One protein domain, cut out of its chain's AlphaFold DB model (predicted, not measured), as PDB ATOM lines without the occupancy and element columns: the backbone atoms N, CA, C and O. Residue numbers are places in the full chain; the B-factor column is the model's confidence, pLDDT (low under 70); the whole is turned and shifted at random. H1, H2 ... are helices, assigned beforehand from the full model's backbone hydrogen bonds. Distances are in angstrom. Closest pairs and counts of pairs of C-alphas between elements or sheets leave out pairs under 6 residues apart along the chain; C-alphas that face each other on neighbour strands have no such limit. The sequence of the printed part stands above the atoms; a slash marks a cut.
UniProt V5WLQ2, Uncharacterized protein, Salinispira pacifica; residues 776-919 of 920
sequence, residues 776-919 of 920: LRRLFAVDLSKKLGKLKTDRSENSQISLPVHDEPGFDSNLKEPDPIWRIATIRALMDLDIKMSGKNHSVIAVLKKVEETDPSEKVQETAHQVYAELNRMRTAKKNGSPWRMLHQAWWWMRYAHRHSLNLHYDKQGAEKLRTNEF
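AT A GLANCE: This is residues 776 to 919 of the 920 residues of an uncharacterized protein of Salinispira pacifica (UniProt V5WLQ2). Five roughly aligned helices form an up-and-down bundle, each running against the one before it, with H2 in the middle, H4 and H5 on either side of it, H1 along it and H3 beside H4. H6 folds back along H5 at the edge, and the long loop of residues 788 to 819 lies at the bundle end where H1 ends and H2 begins. The printed part has 144 residues with six named helices, H1 to H6 in chain order, and no named strand; the class is all helix. It is compact, with a radius of gyration of the C-alphas of 15.1 A and spans of 41 by 41 by 25 A.

HOW THE PARTS SIT: H5, residues 883 to 901, touches H2, residues 820 to 833, opposite ways at a shallow tilt of 10 degrees; their closest C-alphas, of Ala 829 and Ala 890, are 4.1 A apart. H6, residues 908 to 917, only just touches H5, with 3 pairs of C-alphas within 8 A, the closest being Gln 889 and Arg 915 at 6.7 A. H4, residues 858 to 873, touches H2 the same way at 11 degrees, closest at the C-alphas of Ile 824 and Val 860, 5.3 A. H3, residues 844 to 854, forms a helical hairpin with H4, closest at the C-alphas of Glu 852 and Gln 861, 4.0 A. H1, residues 776 to 787, touches H2, closest at the C-alphas of Leu 784 and Thr 826, 5.9 A. H4 and H5 are apart. In the six helices every O i to N i+4 pair is within hydrogen-bond range.

IN THESE COORDINATES: H1 begins at C-alpha 776 (207.130, 204.465, 124.833) and spans 16.6 A; H2 spans 19.6 A, H3 15.3 A, H4 22.7 A and H5 27.1 A. H6 spans 14.1 A and ends at C-alpha 917 (195.313, 188.373, 117.301).

THE WHOLE: The C-alphas farthest apart, of Asp 794 and Asn 917, are 44.3 A apart. The printed part has no cut; the link from H1 to H2 is long. Residues 793 to 800 and 838 to 842 have pLDDT under 70.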
ATOM      1  N   LEU A 776     206.904 205.794 124.285       96.50
ATOM      2  CA  LEU A 776     207.130 204.465 124.833       96.50
ATOM      3  C   LEU A 776     207.860 203.556 123.839       96.50
ATOM      4  O   LEU A 776     208.868 202.941 124.186       96.50
ATOM      5  N   ARG A 777     207.425 203.541 122.574       95.94
ATOM      6  CA  ARG A 777     208.078 202.827 121.465       95.94
ATOM      7  C   ARG A 777     209.526 203.284 121.273       95.94
ATOM      8  O   ARG A 777     210.428 202.450 121.168       95.94
ATOM      9  N   ARG A 778     209.776 204.598 121.269       95.19
ATOM     10  CA  ARG A 778     211.125 205.177 121.154       95.19
ATOM     11  C   ARG A 778     212.011 204.793 122.334       95.19
ATOM     12  O   ARG A 778     213.146 204.368 122.124       95.19
ATOM     13  N   LEU A 779     211.522 204.947 123.561       95.69
ATOM     14  CA  LEU A 779     212.272 204.630 124.777       95.69
ATOM     15  C   LEU A 779     212.584 203.132 124.859       95.69
ATOM     16  O   LEU A 779     213.711 202.768 125.203       95.69
ATOM     17  N   PHE A 780     211.653 202.281 124.423       96.69
ATOM     18  CA  PHE A 780     211.880 200.845 124.335       96.69
ATOM     19  C   PHE A 780     212.985 200.501 123.329       96.69
ATOM     20  O   PHE A 780     213.921 199.781 123.677       96.69
ATOM     21  N   ALA A 781     212.976 201.101 122.134       95.88
ATOM     22  CA  ALA A 781     214.047 200.918 121.150       95.88
ATOM     23  C   ALA A 781     215.423 201.375 121.678       95.88
ATOM     24  O   ALA A 781     216.441 200.708 121.458       95.88
ATOM     25  N   VAL A 782     215.470 202.491 122.415       94.81
ATOM     26  CA  VAL A 782     216.702 202.984 123.057       94.81
ATOM     27  C   VAL A 782     217.240 201.977 124.071       94.81
ATOM     28  O   VAL A 782     218.447 201.727 124.105       94.81
ATOM     29  N   ASP A 783     216.378 201.423 124.922       95.50
ATOM     30  CA  ASP A 783     216.780 200.465 125.953       95.50
ATOM     31  C   ASP A 783     217.268 199.144 125.357       95.50
ATOM     32  O   ASP A 783     218.355 198.678 125.712       95.50
ATOM     33  N   LEU A 784     216.535 198.600 124.382       96.12
ATOM     34  CA  LEU A 784     216.931 197.406 123.633       96.12
ATOM     35  C   LEU A 784     218.299 197.601 122.962       96.12
ATOM     36  O   LEU A 784     219.206 196.789 123.137       96.12
ATOM     37  N   SER A 785     218.516 198.742 122.305       95.31
ATOM     38  CA  SER A 785     219.818 199.067 121.702       95.31
ATOM     39  C   SER A 785     220.937 199.164 122.741       95.31
ATOM     40  O   SER A 785     222.071 198.753 122.494       95.31
ATOM     41  N   LYS A 786     220.647 199.695 123.938       94.25
ATOM     42  CA  LYS A 786     221.631 199.778 125.025       94.25
ATOM     43  C   LYS A 786     222.035 198.401 125.547       94.25
ATOM     44  O   LYS A 786     223.185 198.302 125.987       94.25
ATOM     45  N   LYS A 787     221.145 197.402 125.521       94.44
ATOM     46  CA  LYS A 787     221.387 196.016 125.973       94.44
ATOM     47  C   LYS A 787     222.305 195.220 125.042       94.44
ATOM     48  O   LYS A 787     223.036 194.366 125.521       94.44
ATOM     49  N   LEU A 788     222.365 195.571 123.759       95.25
ATOM     50  CA  LEU A 788     223.274 194.943 122.786       95.25
ATOM     51  C   LEU A 788     224.738 195.425 122.888       95.25
ATOM     52  O   LEU A 788     225.614 194.948 122.175       95.25
ATOM     53  N   GLY A 789     225.029 196.409 123.744       91.50
ATOM     54  CA  GLY A 789     226.386 196.929 123.925       91.50
ATOM     55  C   GLY A 789     227.250 196.106 124.890       91.50
ATOM     56  O   GLY A 789     226.745 195.382 125.747       91.50
ATOM     57  N   LYS A 790     228.571 196.320 124.833       88.31
ATOM     58  CA  LYS A 790     229.523 195.807 125.836       88.31
ATOM     59  C   LYS A 790     229.285 196.441 127.212       88.31
ATOM     60  O   LYS A 790     228.855 197.602 127.306       88.31
ATOM     61  N   LEU A 791     229.591 195.706 128.279       83.81
ATOM     62  CA  LEU A 791     229.674 196.270 129.624       83.81
ATOM     63  C   LEU A 791     230.771 197.345 129.653       83.81
ATOM     64  O   LEU A 791     231.847 197.178 129.081       83.81
ATOM     65  N   LYS A 792     230.490 198.481 130.300       82.75
ATOM     66  CA  LYS A 792     231.562 199.411 130.676       82.75
ATOM     67  C   LYS A 792     232.325 198.717 131.809       82.75
ATOM     68  O   LYS A 792     231.677 198.275 132.755       82.75
ATOM     69  N   THR A 793     233.636 198.565 131.645       65.81
ATOM     70  CA  THR A 793     234.577 197.901 132.566       65.81
ATOM     71  C   THR A 793     234.264 198.182 134.050       65.81
ATOM     72  O   THR A 793     233.867 199.296 134.388       65.81
ATOM     73  N   ASP A 794     234.421 197.154 134.897       57.34
ATOM     74  CA  ASP A 794     234.295 197.124 136.378       57.34
ATOM     75  C   ASP A 794     232.911 196.991 137.048       57.34
ATOM     76  O   ASP A 794     232.793 197.178 138.255       57.34
ATOM     77  N   ARG A 795     231.841 196.585 136.349       57.66
ATOM     78  CA  ARG A 795     230.545 196.261 137.008       57.66
ATOM     79  C   ARG A 795     230.296 194.763 137.258       57.66
ATOM     80  O   ARG A 795     229.137 194.349 137.305       57.66
ATOM     81  N   SER A 796     231.356 193.968 137.433       50.59
ATOM     82  CA  SER A 796     231.310 192.492 137.451       50.59
ATOM     83  C   SER A 796     230.400 191.867 138.517       50.59
ATOM     84  O   SER A 796     229.950 190.743 138.332       50.59
ATOM     85  N   GLU A 797     230.070 192.568 139.601       51.66
ATOM     86  CA  GLU A 797     229.347 191.945 140.719       51.66
ATOM     87  C   GLU A 797     227.819 191.917 140.561       51.66
ATOM     88  O   GLU A 797     227.144 191.144 141.232       51.66
ATOM     89  N   ASN A 798     227.235 192.720 139.660       51.28
ATOM     90  CA  ASN A 798     225.780 192.924 139.641       51.28
ATOM     91  C   ASN A 798     225.019 192.238 138.496       51.28
ATOM     92  O   ASN A 798     223.787 192.312 138.480       51.28
ATOM     93  N   SER A 799     225.682 191.549 137.568       55.31
ATOM     94  CA  SER A 799     225.028 190.795 136.487       55.31
ATOM     95  C   SER A 799     225.306 189.299 136.595       55.31
ATOM     96  O   SER A 799     225.807 188.686 135.658       55.31
ATOM     97  N   GLN A 800     224.973 188.692 137.735       61.34
ATOM     98  CA  GLN A 800     224.823 187.238 137.811       61.34
ATOM     99  C   GLN A 800     223.529 186.838 137.084       61.34
ATOM    100  O   GLN A 800     222.523 186.516 137.704       61.34
ATOM    101  N   ILE A 801     223.521 186.947 135.755       72.31
ATOM    102  CA  ILE A 801     222.608 186.142 134.945       72.31
ATOM    103  C   ILE A 801     223.243 184.755 134.945       72.31
ATOM    104  O   ILE A 801     224.415 184.618 134.584       72.31
ATOM    105  N   SER A 802     222.511 183.759 135.440       76.31
ATOM    106  CA  SER A 802     222.968 182.372 135.448       76.31
ATOM    107  C   SER A 802     223.337 181.922 134.036       76.31
ATOM    108  O   SER A 802     222.822 182.458 133.050       76.31
ATOM    109  N   LEU A 803     224.216 180.922 133.940       80.31
ATOM    110  CA  LEU A 803     224.453 180.253 132.664       80.31
ATOM    111  C   LEU A 803     223.101 179.822 132.063       80.31
ATOM    112  O   LEU A 803     222.232 179.354 132.808       80.31
ATOM    113  N   PRO A 804     222.900 180.032 130.754       83.81
ATOM    114  CA  PRO A 804     221.667 179.661 130.089       83.81
ATOM    115  C   PRO A 804     221.418 178.159 130.210       83.81
ATOM    116  O   PRO A 804     222.356 177.365 130.255       83.81
ATOM    117  N   VAL A 805     220.144 177.772 130.237       89.00
ATOM    118  CA  VAL A 805     219.717 176.361 130.322       89.00
ATOM    119  C   VAL A 805     219.726 175.682 128.941       89.00
ATOM    120  O   VAL A 805     219.570 174.470 128.834       89.00
ATOM    121  N   HIS A 806     219.897 176.456 127.871       91.00
ATOM    122  CA  HIS A 806     219.859 175.999 126.485       91.00
ATOM    123  C   HIS A 806     221.261 175.813 125.881       91.00
ATOM    124  O   HIS A 806     222.231 176.428 126.322       91.00
ATOM    125  N   ASP A 807     221.328 175.084 124.764       91.50
ATOM    126  CA  ASP A 807     222.587 174.763 124.073       91.50
ATOM    127  C   ASP A 807     223.015 175.792 123.004       91.50
ATOM    128  O   ASP A 807     224.064 175.631 122.380       91.50
ATOM    129  N   GLU A 808     222.226 176.850 122.751       92.88
ATOM    130  CA  GLU A 808     222.584 177.866 121.740       92.88
ATOM    131  C   GLU A 808     223.940 178.544 122.045       92.88
ATOM    132  O   GLU A 808     224.104 179.150 123.112       92.88
ATOM    133  N   PRO A 809     224.911 178.489 121.111       94.94
ATOM    134  CA  PRO A 809     226.259 178.988 121.337       94.94
ATOM    135  C   PRO A 809     226.340 180.520 121.313       94.94
ATOM    136  O   PRO A 809     225.537 181.223 120.694       94.94
ATOM    137  N   GLY A 810     227.398 181.038 121.944       94.38
ATOM    138  CA  GLY A 810     227.729 182.465 121.952       94.38
ATOM    139  C   GLY A 810     227.265 183.223 123.196       94.38
ATOM    140  O   GLY A 810     227.099 184.441 123.146       94.38
ATOM    141  N   PHE A 811     227.072 182.536 124.324       95.56
ATOM    142  CA  PHE A 811     226.975 183.208 125.621       95.56
ATOM    143  C   PHE A 811     228.265 183.992 125.926       95.56
ATOM    144  O   PHE A 811     229.361 183.447 125.804       95.56
ATOM    145  N   ASP A 812     228.145 185.258 126.333       93.75
ATOM    146  CA  ASP A 812     229.296 186.102 126.695       93.75
ATOM    147  C   ASP A 812     228.951 187.057 127.837       93.75
ATOM    148  O   ASP A 812     228.218 188.034 127.669       93.75
ATOM    149  N   SER A 813     229.537 186.800 129.005       91.12
ATOM    150  CA  SER A 813     229.342 187.586 130.226       91.12
ATOM    151  C   SER A 813     229.875 189.021 130.145       91.12
ATOM    152  O   SER A 813     229.578 189.822 131.028       91.12
ATOM    153  N   ASN A 814     230.669 189.373 129.127       90.62
ATOM    154  CA  ASN A 814     231.165 190.740 128.917       90.62
ATOM    155  C   ASN A 814     230.151 191.640 128.191       90.62
ATOM    156  O   ASN A 814     230.340 192.863 128.097       90.62
ATOM    157  N   LEU A 815     229.082 191.055 127.654       92.88
ATOM    158  CA  LEU A 815     227.971 191.776 127.049       92.88
ATOM    159  C   LEU A 815     226.925 192.118 128.111       92.88
ATOM    160  O   LEU A 815     226.775 191.432 129.117       92.88
ATOM    161  N   LYS A 816     226.195 193.220 127.906       92.88
ATOM    162  CA  LYS A 816     225.126 193.618 128.837       92.88
ATOM    163  C   LYS A 816     223.956 192.635 128.836       92.88
ATOM    164  O   LYS A 816     223.340 192.456 129.880       92.88
ATOM    165  N   GLU A 817     223.650 192.053 127.680       95.38
ATOM    166  CA  GLU A 817     222.788 190.882 127.546       95.38
ATOM    167  C   GLU A 817     223.665 189.688 127.135       95.38
ATOM    168  O   GLU A 817     224.091 189.611 125.975       95.38
ATOM    169  N   PRO A 818     224.015 188.800 128.079       94.94
ATOM    170  CA  PRO A 818     224.962 187.727 127.819       94.94
ATOM    171  C   PRO A 818     224.355 186.563 127.031       94.94
ATOM    172  O   PRO A 818     225.102 185.859 126.354       94.94
ATOM    173  N   ASP A 819     223.032 186.379 127.063       96.38
ATOM    174  CA  ASP A 819     222.337 185.262 126.418       96.38
ATOM    175  C   ASP A 819     222.060 185.547 124.921       96.38
ATOM    176  O   ASP A 819     221.400 186.545 124.592       96.38
ATOM    177  N   PRO A 820     222.533 184.689 123.990       97.56
ATOM    178  CA  PRO A 820     222.351 184.897 122.555       97.56
ATOM    179  C   PRO A 820     220.878 184.866 122.108       97.56
ATOM    180  O   PRO A 820     220.521 185.607 121.190       97.56
ATOM    181  N   ILE A 821     219.991 184.099 122.754       97.56
ATOM    182  CA  ILE A 821     218.551 184.083 122.430       97.56
ATOM    183  C   ILE A 821     217.938 185.449 122.716       97.56
ATOM    184  O   ILE A 821     217.215 186.001 121.881       97.56
ATOM    185  N   TRP A 822     218.235 186.012 123.889       97.88
ATOM    186  CA  TRP A 822     217.739 187.331 124.267       97.88
ATOM    187  C   TRP A 822     218.308 188.423 123.362       97.88
ATOM    188  O   TRP A 822     217.575 189.352 123.010       97.88
ATOM    189  N   ARG A 823     219.562 188.301 122.902       98.12
ATOM    190  CA  ARG A 823     220.124 189.205 121.882       98.12
ATOM    191  C   ARG A 823     219.399 189.085 120.537       98.12
ATOM    192  O   ARG A 823     218.996 190.116 119.999       98.12
ATOM    193  N   ILE A 824     219.141 187.874 120.032       98.50
ATOM    194  CA  ILE A 824     218.360 187.644 118.794       98.50
ATOM    195  C   ILE A 824     216.975 188.287 118.905       98.50
ATOM    196  O   ILE A 824     216.566 189.049 118.029       98.50
ATOM    197  N   ALA A 825     216.257 188.025 119.995       98.25
ATOM    198  CA  ALA A 825     214.934 188.593 120.218       98.25
ATOM    199  C   ALA A 825     214.961 190.117 120.369       98.25
ATOM    200  O   ALA A 825     214.069 190.792 119.868       98.25
ATOM    201  N   THR A 826     215.993 190.670 121.006       98.31
ATOM    202  CA  THR A 826     216.209 192.122 121.108       98.31
ATOM    203  C   THR A 826     216.383 192.751 119.726       98.31
ATOM    204  O   THR A 826     215.775 193.779 119.443       98.31
ATOM    205  N   ILE A 827     217.161 192.122 118.842       98.44
ATOM    206  CA  ILE A 827     217.365 192.589 117.464       98.44
ATOM    207  C   ILE A 827     216.062 192.517 116.657       98.44
ATOM    208  O   ILE A 827     215.705 193.481 115.983       98.44
ATOM    209  N   ARG A 828     215.305 191.418 116.762       98.25
ATOM    210  CA  ARG A 828     214.007 191.281 116.080       98.25
ATOM    211  C   ARG A 828     212.945 192.231 116.633       98.25
ATOM    212  O   ARG A 828     212.170 192.793 115.871       98.25
ATOM    213  N   ALA A 829     212.954 192.490 117.937       97.81
ATOM    214  CA  ALA A 829     212.111 193.514 118.538       97.81
ATOM    215  C   ALA A 829     212.470 194.918 118.027       97.81
ATOM    216  O   ALA A 829     211.572 195.704 117.761       97.81
ATOM    217  N   LEU A 830     213.756 195.237 117.827       97.25
ATOM    218  CA  LEU A 830     214.169 196.504 117.206       97.25
ATOM    219  C   LEU A 830     213.669 196.642 115.760       97.25
ATOM    220  O   LEU A 830     213.303 197.747 115.364       97.25
ATOM    221  N   MET A 831     213.632 195.539 115.006       96.88
ATOM    222  CA  MET A 831     213.026 195.487 113.671       96.88
ATOM    223  C   MET A 831     211.530 195.811 113.734       96.88
ATOM    224  O   MET A 831     211.088 196.744 113.079       96.88
ATOM    225  N   ASP A 832     210.772 195.115 114.588       96.88
ATOM    226  CA  ASP A 832     209.321 195.309 114.731       96.88
ATOM    227  C   ASP A 832     208.953 196.682 115.320       96.88
ATOM    228  O   ASP A 832     207.882 197.224 115.041       96.88
ATOM    229  N   LEU A 833     209.845 197.283 116.116       96.19
ATOM    230  CA  LEU A 833     209.695 198.671 116.539       96.19
ATOM    231  C   LEU A 833     209.881 199.638 115.371       96.19
ATOM    232  O   LEU A 833     209.387 200.751 115.481       96.19
ATOM    233  N   ASP A 834     210.531 199.276 114.262       93.56
ATOM    234  CA  ASP A 834     210.619 200.086 113.037       93.56
ATOM    235  C   ASP A 834     211.166 201.519 113.279       93.56
ATOM    236  O   ASP A 834     210.684 202.503 112.703       93.56
ATOM    237  N   ILE A 835     212.153 201.669 114.178       88.88
ATOM    238  CA  ILE A 835     212.792 202.960 114.501       88.88
ATOM    239  C   ILE A 835     214.258 202.977 114.050       88.88
ATOM    240  O   ILE A 835     215.148 202.390 114.666       88.88
ATOM    241  N   LYS A 836     214.534 203.801 113.043       83.06
ATOM    242  CA  LYS A 836     215.868 204.219 112.608       83.06
ATOM    243  C   LYS A 836     216.259 205.483 113.377       83.06
ATOM    244  O   LYS A 836     216.188 206.596 112.861       83.06
ATOM    245  N   MET A 837     216.649 205.342 114.645       77.31
ATOM    246  CA  MET A 837     217.100 206.499 115.431       77.31
ATOM    247  C   MET A 837     218.318 207.153 114.760       77.31
ATOM    248  O   MET A 837     219.379 206.536 114.640       77.31
ATOM    249  N   SER A 838     218.187 208.408 114.331       65.69
ATOM    250  CA  SER A 838     219.267 209.190 113.721       65.69
ATOM    251  C   SER A 838     219.736 210.277 114.691       65.69
ATOM    252  O   SER A 838     219.210 211.385 114.713       65.69
ATOM    253  N   GLY A 839     220.724 209.953 115.526       68.50
ATOM    254  CA  GLY A 839     221.372 210.898 116.438       68.50
ATOM    255  C   GLY A 839     222.801 210.453 116.743       68.50
ATOM    256  O   GLY A 839     223.057 209.250 116.817       68.50
ATOM    257  N   LYS A 840     223.726 211.411 116.923       55.31
ATOM    258  CA  LYS A 840     225.190 211.182 116.974       55.31
ATOM    259  C   LYS A 840     225.671 210.140 118.005       55.31
ATOM    260  O   LYS A 840     226.787 209.671 117.858       55.31
ATOM    261  N   ASN A 841     224.848 209.726 118.976       57.78
ATOM    262  CA  ASN A 841     225.242 208.794 120.047       57.78
ATOM    263  C   ASN A 841     224.267 207.622 120.311       57.78
ATOM    264  O   ASN A 841     224.535 206.801 121.189       57.78
ATOM    265  N   HIS A 842     223.143 207.522 119.588       68.00
ATOM    266  CA  HIS A 842     222.083 206.530 119.865       68.00
ATOM    267  C   HIS A 842     221.513 205.891 118.598       68.00
ATOM    268  O   HIS A 842     220.347 205.503 118.565       68.00
ATOM    269  N   SER A 843     222.309 205.807 117.533       87.00
ATOM    270  CA  SER A 843     221.813 205.197 116.307       87.00
ATOM    271  C   SER A 843     221.729 203.679 116.442       87.00
ATOM    272  O   SER A 843     222.755 203.004 116.532       87.00
ATOM    273  N   VAL A 844     220.496 203.163 116.417       91.25
ATOM    274  CA  VAL A 844     220.168 201.726 116.365       91.25
ATOM    275  C   VAL A 844     220.975 201.042 115.255       91.25
ATOM    276  O   VAL A 844     221.577 200.001 115.477       91.25
ATOM    277  N   ILE A 845     221.086 201.689 114.091       93.25
ATOM    278  CA  ILE A 845     221.825 201.205 112.917       93.25
ATOM    279  C   ILE A 845     223.314 200.979 113.214       93.25
ATOM    280  O   ILE A 845     223.866 199.946 112.847       93.25
ATOM    281  N   ALA A 846     223.973 201.922 113.896       93.06
ATOM    282  CA  ALA A 846     225.382 201.770 114.267       93.06
ATOM    283  C   ALA A 846     225.585 200.668 115.315       93.06
ATOM    284  O   ALA A 846     226.601 199.975 115.281       93.06
ATOM    285  N   VAL A 847     224.628 200.494 116.234       94.75
ATOM    286  CA  VAL A 847     224.654 199.383 117.195       94.75
ATOM    287  C   VAL A 847     224.510 198.049 116.464       94.75
ATOM    288  O   VAL A 847     225.351 197.183 116.664       94.75
ATOM    289  N   LEU A 848     223.516 197.903 115.584       96.12
ATOM    290  CA  LEU A 848     223.280 196.669 114.828       96.12
ATOM    291  C   LEU A 848     224.468 196.288 113.948       96.12
ATOM    292  O   LEU A 848     224.906 195.148 114.010       96.12
ATOM    293  N   LYS A 849     225.059 197.250 113.228       96.38
ATOM    294  CA  LYS A 849     226.269 197.006 112.432       96.38
ATOM    295  C   LYS A 849     227.434 196.500 113.284       96.38
ATOM    296  O   LYS A 849     228.161 195.597 112.898       96.38
ATOM    297  N   LYS A 850     227.608 197.062 114.483       96.38
ATOM    298  CA  LYS A 850     228.648 196.599 115.404       96.38
ATOM    299  C   LYS A 850     228.365 195.189 115.929       96.38
ATOM    300  O   LYS A 850     229.304 194.423 116.120       96.38
ATOM    301  N   VAL A 851     227.105 194.866 116.211       97.19
ATOM    302  CA  VAL A 851     226.693 193.524 116.654       97.19
ATOM    303  C   VAL A 851     226.933 192.509 115.537       97.19
ATOM    304  O   VAL A 851     227.575 191.497 115.784       97.19
ATOM    305  N   GLU A 852     226.528 192.825 114.308       97.88
ATOM    306  CA  GLU A 852     226.822 192.042 113.101       97.88
ATOM    307  C   GLU A 852     228.316 191.702 112.972       97.88
ATOM    308  O   GLU A 852     228.666 190.564 112.696       97.88
ATOM    309  N   GLU A 853     229.207 192.665 113.222       97.69
ATOM    310  CA  GLU A 853     230.653 192.477 113.058       97.69
ATOM    311  C   GLU A 853     231.343 191.781 114.249       97.69
ATOM    312  O   GLU A 853     232.440 191.246 114.091       97.69
ATOM    313  N   THR A 854     230.780 191.864 115.465       97.19
ATOM    314  CA  THR A 854     231.536 191.557 116.700       97.19
ATOM    315  C   THR A 854     230.838 190.659 117.719       97.19
ATOM    316  O   THR A 854     231.464 190.334 118.730       97.19
ATOM    317  N   ASP A 855     229.578 190.267 117.509       98.06
ATOM    318  CA  ASP A 855     228.883 189.364 118.435       98.06
ATOM    319  C   ASP A 855     229.510 187.958 118.408       98.06
ATOM    320  O   ASP A 855     229.851 187.476 117.336       98.06
ATOM    321  N   PRO A 856     229.681 187.266 119.541       97.31
ATOM    322  CA  PRO A 856     230.258 185.919 119.557       97.31
ATOM    323  C   PRO A 856     229.351 184.831 118.955       97.31
ATOM    324  O   PRO A 856     229.839 183.738 118.672       97.31
ATOM    325  N   SER A 857     228.049 185.082 118.788       97.75
ATOM    326  CA  SER A 857     227.112 184.124 118.193       97.75
ATOM    327  C   SER A 857     226.876 184.439 116.716       97.75
ATOM    328  O   SER A 857     226.329 185.491 116.384       97.75
ATOM    329  N   GLU A 858     227.202 183.503 115.823       98.06
ATOM    330  CA  GLU A 858     226.975 183.639 114.372       98.06
ATOM    331  C   GLU A 858     225.498 183.915 114.040       98.06
ATOM    332  O   GLU A 858     225.179 184.765 113.214       98.06
ATOM    333  N   LYS A 859     224.569 183.289 114.773       98.06
ATOM    334  CA  LYS A 859     223.122 183.497 114.608       98.06
ATOM    335  C   LYS A 859     222.679 184.907 115.013       98.06
ATOM    336  O   LYS A 859     221.770 185.476 114.398       98.06
ATOM    337  N   VAL A 860     223.310 185.487 116.039       98.38
ATOM    338  CA  VAL A 860     223.085 186.890 116.424       98.38
ATOM    339  C   VAL A 860     223.648 187.820 115.348       98.38
ATOM    340  O   VAL A 860     222.955 188.762 114.965       98.38
ATOM    341  N   GLN A 861     224.848 187.537 114.824       98.44
ATOM    342  CA  GLN A 861     225.457 188.308 113.734       98.44
ATOM    343  C   GLN A 861     224.579 188.305 112.474       98.44
ATOM    344  O   GLN A 861     224.271 189.367 111.940       98.44
ATOM    345  N   GLU A 862     224.107 187.131 112.040       98.38
ATOM    346  CA  GLU A 862     223.235 186.982 110.870       98.38
ATOM    347  C   GLU A 862     221.908 187.731 111.062       98.38
ATOM    348  O   GLU A 862     221.471 188.483 110.188       98.38
ATOM    349  N   THR A 863     221.284 187.588 112.237       98.38
ATOM    350  CA  THR A 863     220.045 188.313 112.556       98.38
ATOM    351  C   THR A 863     220.287 189.828 112.551       98.38
ATOM    352  O   THR A 863     219.467 190.583 112.027       98.38
ATOM    353  N   ALA A 864     221.420 190.292 113.093       98.12
ATOM    354  CA  ALA A 864     221.804 191.702 113.069       98.12
ATOM    355  C   ALA A 864     222.027 192.214 111.641       98.12
ATOM    356  O   ALA A 864     221.535 193.296 111.333       98.12
ATOM    357  N   HIS A 865     222.678 191.434 110.770       98.06
ATOM    358  CA  HIS A 865     222.873 191.766 109.356       98.06
ATOM    359  C   HIS A 865     221.537 191.968 108.630       98.06
ATOM    360  O   HIS A 865     221.325 192.987 107.969       98.06
ATOM    361  N   GLN A 866     220.606 191.020 108.792       97.88
ATOM    362  CA  GLN A 866     219.280 191.072 108.168       97.88
ATOM    363  C   GLN A 866     218.509 192.325 108.610       97.88
ATOM    364  O   GLN A 866     218.054 193.108 107.772       97.88
ATOM    365  N   VAL A 867     218.434 192.569 109.924       96.81
ATOM    366  CA  VAL A 867     217.714 193.726 110.480       96.81
ATOM    367  C   VAL A 867     218.417 195.046 110.155       96.81
ATOM    368  O   VAL A 867     217.754 196.039 109.854       96.81
ATOM    369  N   TYR A 868     219.752 195.080 110.162       96.38
ATOM    370  CA  TYR A 868     220.528 196.239 109.723       96.38
ATOM    371  C   TYR A 868     220.198 196.592 108.271       96.38
ATOM    372  O   TYR A 868     219.892 197.751 107.983       96.38
ATOM    373  N   ALA A 869     220.219 195.610 107.366       95.62
ATOM    374  CA  ALA A 869     219.914 195.820 105.957       95.62
ATOM    375  C   ALA A 869     218.488 196.354 105.756       95.62
ATOM    376  O   ALA A 869     218.287 197.285 104.971       95.62
ATOM    377  N   GLU A 870     217.510 195.816 106.486       94.25
ATOM    378  CA  GLU A 870     216.114 196.247 106.416       94.25
ATOM    379  C   GLU A 870     215.909 197.669 106.957       94.25
ATOM    380  O   GLU A 870     215.439 198.548 106.227       94.25
ATOM    381  N   LEU A 871     216.351 197.950 108.187       92.50
ATOM    382  CA  LEU A 871     216.216 199.283 108.780       92.50
ATOM    383  C   LEU A 871     217.032 200.334 108.011       92.50
ATOM    384  O   LEU A 871     216.640 201.500 107.925       92.50
ATOM    385  N   ASN A 872     218.163 199.961 107.406       92.38
ATOM    386  CA  ASN A 872     218.954 200.895 106.613       92.38
ATOM    387  C   ASN A 872     218.244 201.296 105.306       92.38
ATOM    388  O   ASN A 872     218.358 202.457 104.903       92.38
ATOM    389  N   ARG A 873     217.445 200.400 104.701       92.25
ATOM    390  CA  ARG A 873     216.604 200.693 103.519       92.25
ATOM    391  C   ARG A 873     215.466 201.670 103.814       92.25
ATOM    392  O   ARG A 873     214.964 202.307 102.887       92.25
ATOM    393  N   MET A 874     215.067 201.832 105.077       89.75
ATOM    394  CA  MET A 874     214.041 202.805 105.446       89.75
ATOM    395  C   MET A 874     214.495 204.232 105.114       89.75
ATOM    396  O   MET A 874     215.542 204.703 105.577       89.75
ATOM    397  N   ARG A 875     213.684 204.934 104.312       84.69
ATOM    398  CA  ARG A 875     213.934 206.333 103.925       84.69
ATOM    399  C   ARG A 875     213.740 207.293 105.097       84.69
ATOM    400  O   ARG A 875     214.465 208.274 105.214       84.69
ATOM    401  N   THR A 876     212.774 207.002 105.961       85.31
ATOM    402  CA  THR A 876     212.410 207.814 107.125       85.31
ATOM    403  C   THR A 876     213.002 207.243 108.413       85.31
ATOM    404  O   THR A 876     213.343 206.064 108.496       85.31
ATOM    405  N   ALA A 877     213.102 208.085 109.447       78.75
ATOM    406  CA  ALA A 877     213.569 207.675 110.774       78.75
ATOM    407  C   ALA A 877     212.617 206.683 111.477       78.75
ATOM    408  O   ALA A 877     213.009 206.015 112.429       78.75
ATOM    409  N   LYS A 878     211.365 206.588 111.024       85.94
ATOM    410  CA  LYS A 878     210.367 205.630 111.507       85.94
ATOM    411  C   LYS A 878     209.419 205.230 110.381       85.94
ATOM    412  O   LYS A 878     209.147 206.054 109.502       85.94
ATOM    413  N   LYS A 879     208.918 203.995 110.399       84.12
ATOM    414  CA  LYS A 879     207.865 203.545 109.474       84.12
ATOM    415  C   LYS A 879     206.504 204.055 109.946       84.12
ATOM    416  O   LYS A 879     206.258 204.116 111.153       84.12
ATOM    417  N   ASN A 880     205.626 204.377 108.997       82.69
ATOM    418  CA  ASN A 880     204.224 204.663 109.288       82.69
ATOM    419  C   ASN A 880     203.525 203.356 109.682       82.69
ATOM    420  O   ASN A 880     203.558 202.380 108.934       82.69
ATOM    421  N   GLY A 881     202.924 203.329 110.865       89.38
ATOM    422  CA  GLY A 881     202.211 202.178 111.401       89.38
ATOM    423  C   GLY A 881     201.718 202.469 112.811       89.38
ATOM    424  O   GLY A 881     202.153 203.437 113.430       89.38
ATOM    425  N   SER A 882     200.796 201.644 113.306       93.69
ATOM    426  CA  SER A 882     200.254 201.796 114.657       93.69
ATOM    427  C   SER A 882     201.339 201.497 115.706       93.69
ATOM    428  O   SER A 882     201.804 200.353 115.774       93.69
ATOM    429  N   PRO A 883     201.731 202.469 116.555       95.12
ATOM    430  CA  PRO A 883     202.720 202.251 117.612       95.12
ATOM    431  C   PRO A 883     202.293 201.154 118.594       95.12
ATOM    432  O   PRO A 883     203.133 200.400 119.075       95.12
ATOM    433  N   TRP A 884     200.980 201.014 118.820       94.25
ATOM    434  CA  TRP A 884     200.378 199.914 119.580       94.25
ATOM    435  C   TRP A 884     200.799 198.548 119.033       94.25
ATOM    436  O   TRP A 884     201.346 197.717 119.756       94.25
ATOM    437  N   ARG A 885     200.594 198.339 117.724       94.88
ATOM    438  CA  ARG A 885     200.953 197.091 117.043       94.88
ATOM    439  C   ARG A 885     202.447 196.813 117.169       94.88
ATOM    440  O   ARG A 885     202.829 195.706 117.526       94.88
ATOM    441  N   MET A 886     203.283 197.815 116.918       95.62
ATOM    442  CA  MET A 886     204.744 197.683 116.968       95.62
ATOM    443  C   MET A 886     205.250 197.331 118.376       95.62
ATOM    444  O   MET A 886     206.109 196.464 118.529       95.62
ATOM    445  N   LEU A 887     204.676 197.938 119.418       96.75
ATOM    446  CA  LEU A 887     204.986 197.624 120.815       96.75
ATOM    447  C   LEU A 887     204.618 196.179 121.180       96.75
ATOM    448  O   LEU A 887     205.433 195.475 121.776       96.75
ATOM    449  N   HIS A 888     203.431 195.710 120.788       95.56
ATOM    450  CA  HIS A 888     203.006 194.329 121.039       95.56
ATOM    451  C   HIS A 888     203.831 193.301 120.243       95.56
ATOM    452  O   HIS A 888     204.182 192.251 120.782       95.56
ATOM    453  N   GLN A 889     204.215 193.612 118.998       95.88
ATOM    454  CA  GLN A 889     205.127 192.781 118.199       95.88
ATOM    455  C   GLN A 889     206.509 192.662 118.857       95.88
ATOM    456  O   GLN A 889     207.026 191.561 119.036       95.88
ATOM    457  N   ALA A 890     207.071 193.782 119.308       97.12
ATOM    458  CA  ALA A 890     208.335 193.793 120.034       97.12
ATOM    459  C   ALA A 890     208.250 193.023 121.364       97.12
ATOM    460  O   ALA A 890     209.152 192.255 121.703       97.12
ATOM    461  N   TRP A 891     207.146 193.173 122.102       97.12
ATOM    462  CA  TRP A 891     206.893 192.432 123.339       97.12
ATOM    463  C   TRP A 891     206.736 190.922 123.108       97.12
ATOM    464  O   TRP A 891     207.183 190.112 123.921       97.12
ATOM    465  N   TRP A 892     206.161 190.511 121.977       97.50
ATOM    466  CA  TRP A 892     206.075 189.105 121.589       97.50
ATOM    467  C   TRP A 892     207.459 188.441 121.509       97.50
ATOM    468  O   TRP A 892     207.642 187.358 122.068       97.50
ATOM    469  N   TRP A 893     208.466 189.115 120.939       98.00
ATOM    470  CA  TRP A 893     209.841 188.593 120.901       98.00
ATOM    471  C   TRP A 893     210.457 188.416 122.288       98.00
ATOM    472  O   TRP A 893     211.218 187.477 122.506       98.00
ATOM    473  N   MET A 894     210.113 189.280 123.242       98.06
ATOM    474  CA  MET A 894     210.591 189.145 124.619       98.06
ATOM    475  C   MET A 894     209.988 187.908 125.295       98.06
ATOM    476  O   MET A 894     210.709 187.164 125.957       98.06
ATOM    477  N   ARG A 895     208.695 187.631 125.074       97.62
ATOM    478  CA  ARG A 895     208.041 186.396 125.552       97.62
ATOM    479  C   ARG A 895     208.632 185.145 124.907       97.62
ATOM    480  O   ARG A 895     208.859 184.155 125.602       97.62
ATOM    481  N   TYR A 896     208.922 185.208 123.607       97.75
ATOM    482  CA  TYR A 896     209.636 184.153 122.890       97.75
ATOM    483  C   TYR A 896     211.003 183.876 123.533       97.75
ATOM    484  O   TYR A 896     211.305 182.727 123.851       97.75
ATOM    485  N   ALA A 897     211.804 184.922 123.773       97.56
ATOM    486  CA  ALA A 897     213.126 184.776 124.374       97.56
ATOM    487  C   ALA A 897     213.063 184.165 125.765       97.56
ATOM    488  O   ALA A 897     213.826 183.247 126.045       97.56
ATOM    489  N   HIS A 898     212.123 184.619 126.599       96.56
ATOM    490  CA  HIS A 898     211.900 184.058 127.928       96.56
ATOM    491  C   HIS A 898     211.718 182.548 127.867       96.56
ATOM    492  O   HIS A 898     212.520 181.794 128.416       96.56
ATOM    493  N   ARG A 899     210.723 182.093 127.105       96.44
ATOM    494  CA  ARG A 899     210.406 180.670 126.997       96.44
ATOM    495  C   ARG A 899     211.557 179.853 126.406       96.44
ATOM    496  O   ARG A 899     211.897 178.803 126.946       96.44
ATOM    497  N   HIS A 900     212.172 180.341 125.333       96.44
ATOM    498  CA  HIS A 900     213.264 179.635 124.665       96.44
ATOM    499  C   HIS A 900     214.536 179.595 125.527       96.44
ATOM    500  O   HIS A 900     215.250 178.597 125.513       96.44
ATOM    501  N   SER A 901     214.805 180.634 126.328       95.94
ATOM    502  CA  SER A 901     215.960 180.669 127.241       95.94
ATOM    503  C   SER A 901     215.854 179.664 128.393       95.94
ATOM    504  O   SER A 901     216.868 179.172 128.883       95.94
ATOM    505  N   LEU A 902     214.625 179.289 128.760       95.06
ATOM    506  CA  LEU A 902     214.330 178.214 129.711       95.06
ATOM    507  C   LEU A 902     214.365 176.814 129.070       95.06
ATOM    508  O   LEU A 902     213.973 175.843 129.710       95.06
ATOM    509  N   ASN A 903     214.800 176.703 127.808       96.38
ATOM    510  CA  ASN A 903     214.803 175.464 127.029       96.38
ATOM    511  C   ASN A 903     213.411 174.798 126.932       96.38
ATOM    512  O   ASN A 903     213.277 173.575 126.915       96.38
ATOM    513  N   LEU A 904     212.347 175.609 126.891       95.44
ATOM    514  CA  LEU A 904     210.972 175.126 126.787       95.44
ATOM    515  C   LEU A 904     210.480 175.189 125.341       95.44
ATOM    516  O   LEU A 904     210.580 176.217 124.669       95.44
ATOM    517  N   HIS A 905     209.861 174.101 124.881       95.00
ATOM    518  CA  HIS A 905     209.241 174.041 123.559       95.00
ATOM    519  C   HIS A 905     208.092 175.052 123.437       95.00
ATOM    520  O   HIS A 905     207.277 175.166 124.353       95.00
ATOM    521  N   TYR A 906     207.983 175.765 122.318       95.50
ATOM    522  CA  TYR A 906     206.865 176.670 122.034       95.50
ATOM    523  C   TYR A 906     206.144 176.231 120.754       95.50
ATOM    524  O   TYR A 906     206.771 175.778 119.797       95.50
ATOM    525  N   ASP A 907     204.823 176.375 120.745       96.94
ATOM    526  CA  ASP A 907     203.995 176.126 119.572       96.94
ATOM    527  C   ASP A 907     204.109 177.328 118.634       96.94
ATOM    528  O   ASP A 907     203.553 178.400 118.884       96.94
ATOM    529  N   LYS A 908     204.845 177.151 117.534       96.56
ATOM    530  CA  LYS A 908     205.052 178.204 116.539       96.56
ATOM    531  C   LYS A 908     203.736 178.693 115.934       96.56
ATOM    532  O   LYS A 908     203.600 179.891 115.700       96.56
ATOM    533  N   GLN A 909     202.780 177.801 115.676       96.94
ATOM    534  CA  GLN A 909     201.521 178.180 115.038       96.94
ATOM    535  C   GLN A 909     200.633 178.956 116.012       96.94
ATOM    536  O   GLN A 909     200.148 180.035 115.664       96.94
ATOM    537  N   GLY A 910     200.469 178.452 117.238       95.94
ATOM    538  CA  GLY A 910     199.754 179.143 118.309       95.94
ATOM    539  C   GLY A 910     200.361 180.510 118.626       95.94
ATOM    540  O   GLY A 910     199.637 181.501 118.717       95.94
ATOM    541  N   ALA A 911     201.691 180.597 118.690       96.25
ATOM    542  CA  ALA A 911     202.388 181.846 118.963       96.25
ATOM    543  C   ALA A 911     202.226 182.891 117.845       96.25
ATOM    544  O   ALA A 911     202.010 184.066 118.147       96.25
ATOM    545  N   GLU A 912     202.273 182.503 116.566       95.00
ATOM    546  CA  GLU A 912     202.015 183.424 115.443       95.00
ATOM    547  C   GLU A 912     200.535 183.829 115.344       95.00
ATOM    548  O   GLU A 912     200.214 184.974 114.999       95.00
ATOM    549  N   LYS A 913     199.613 182.925 115.706       95.62
ATOM    550  CA  LYS A 913     198.187 183.252 115.834       95.62
ATOM    551  C   LYS A 913     197.970 184.295 116.928       95.62
ATOM    552  O   LYS A 913     197.317 185.300 116.665       95.62
ATOM    553  N   LEU A 914     198.564 184.106 118.111       94.19
ATOM    554  CA  LEU A 914     198.521 185.091 119.193       94.19
ATOM    555  C   LEU A 914     199.100 186.428 118.742       94.19
ATOM    556  O   LEU A 914     198.479 187.464 118.970       94.19
ATOM    557  N   ARG A 915     200.263 186.399 118.073       94.12
ATOM    558  CA  ARG A 915     200.894 187.595 117.511       94.12
ATOM    559  C   ARG A 915     199.872 188.342 116.667       94.12
ATOM    560  O   ARG A 915     199.586 189.483 116.969       94.12
ATOM    561  N   THR A 916     199.250 187.684 115.692       90.88
ATOM    562  CA  THR A 916     198.246 188.297 114.806       90.88
ATOM    563  C   THR A 916     197.006 188.806 115.552       90.88
ATOM    564  O   THR A 916     196.497 189.876 115.215       90.88
ATOM    565  N   ASN A 917     196.535 188.067 116.558       90.44
ATOM    566  CA  ASN A 917     195.313 188.373 117.301       90.44
ATOM    567  C   ASN A 917     195.458 189.548 118.271       90.44
ATOM    568  O   ASN A 917     194.517 190.310 118.399       90.44
ATOM    569  N   GLU A 918     196.611 189.753 118.916       84.88
ATOM    570  CA  GLU A 918     196.802 190.883 119.851       84.88
ATOM    571  C   GLU A 918     196.733 192.270 119.168       84.88
ATOM    572  O   GLU A 918     196.756 193.301 119.846       84.88
ATOM    573  N   PHE A 919     196.654 192.315 117.833       75.44
ATOM    574  CA  PHE A 919     196.491 193.545 117.049       75.44
ATOM    575  C   PHE A 919     195.091 193.757 116.477       75.44
ATOM    576  O   PHE A 919     194.837 194.855 115.977       75.44
TER     577      PHE A 919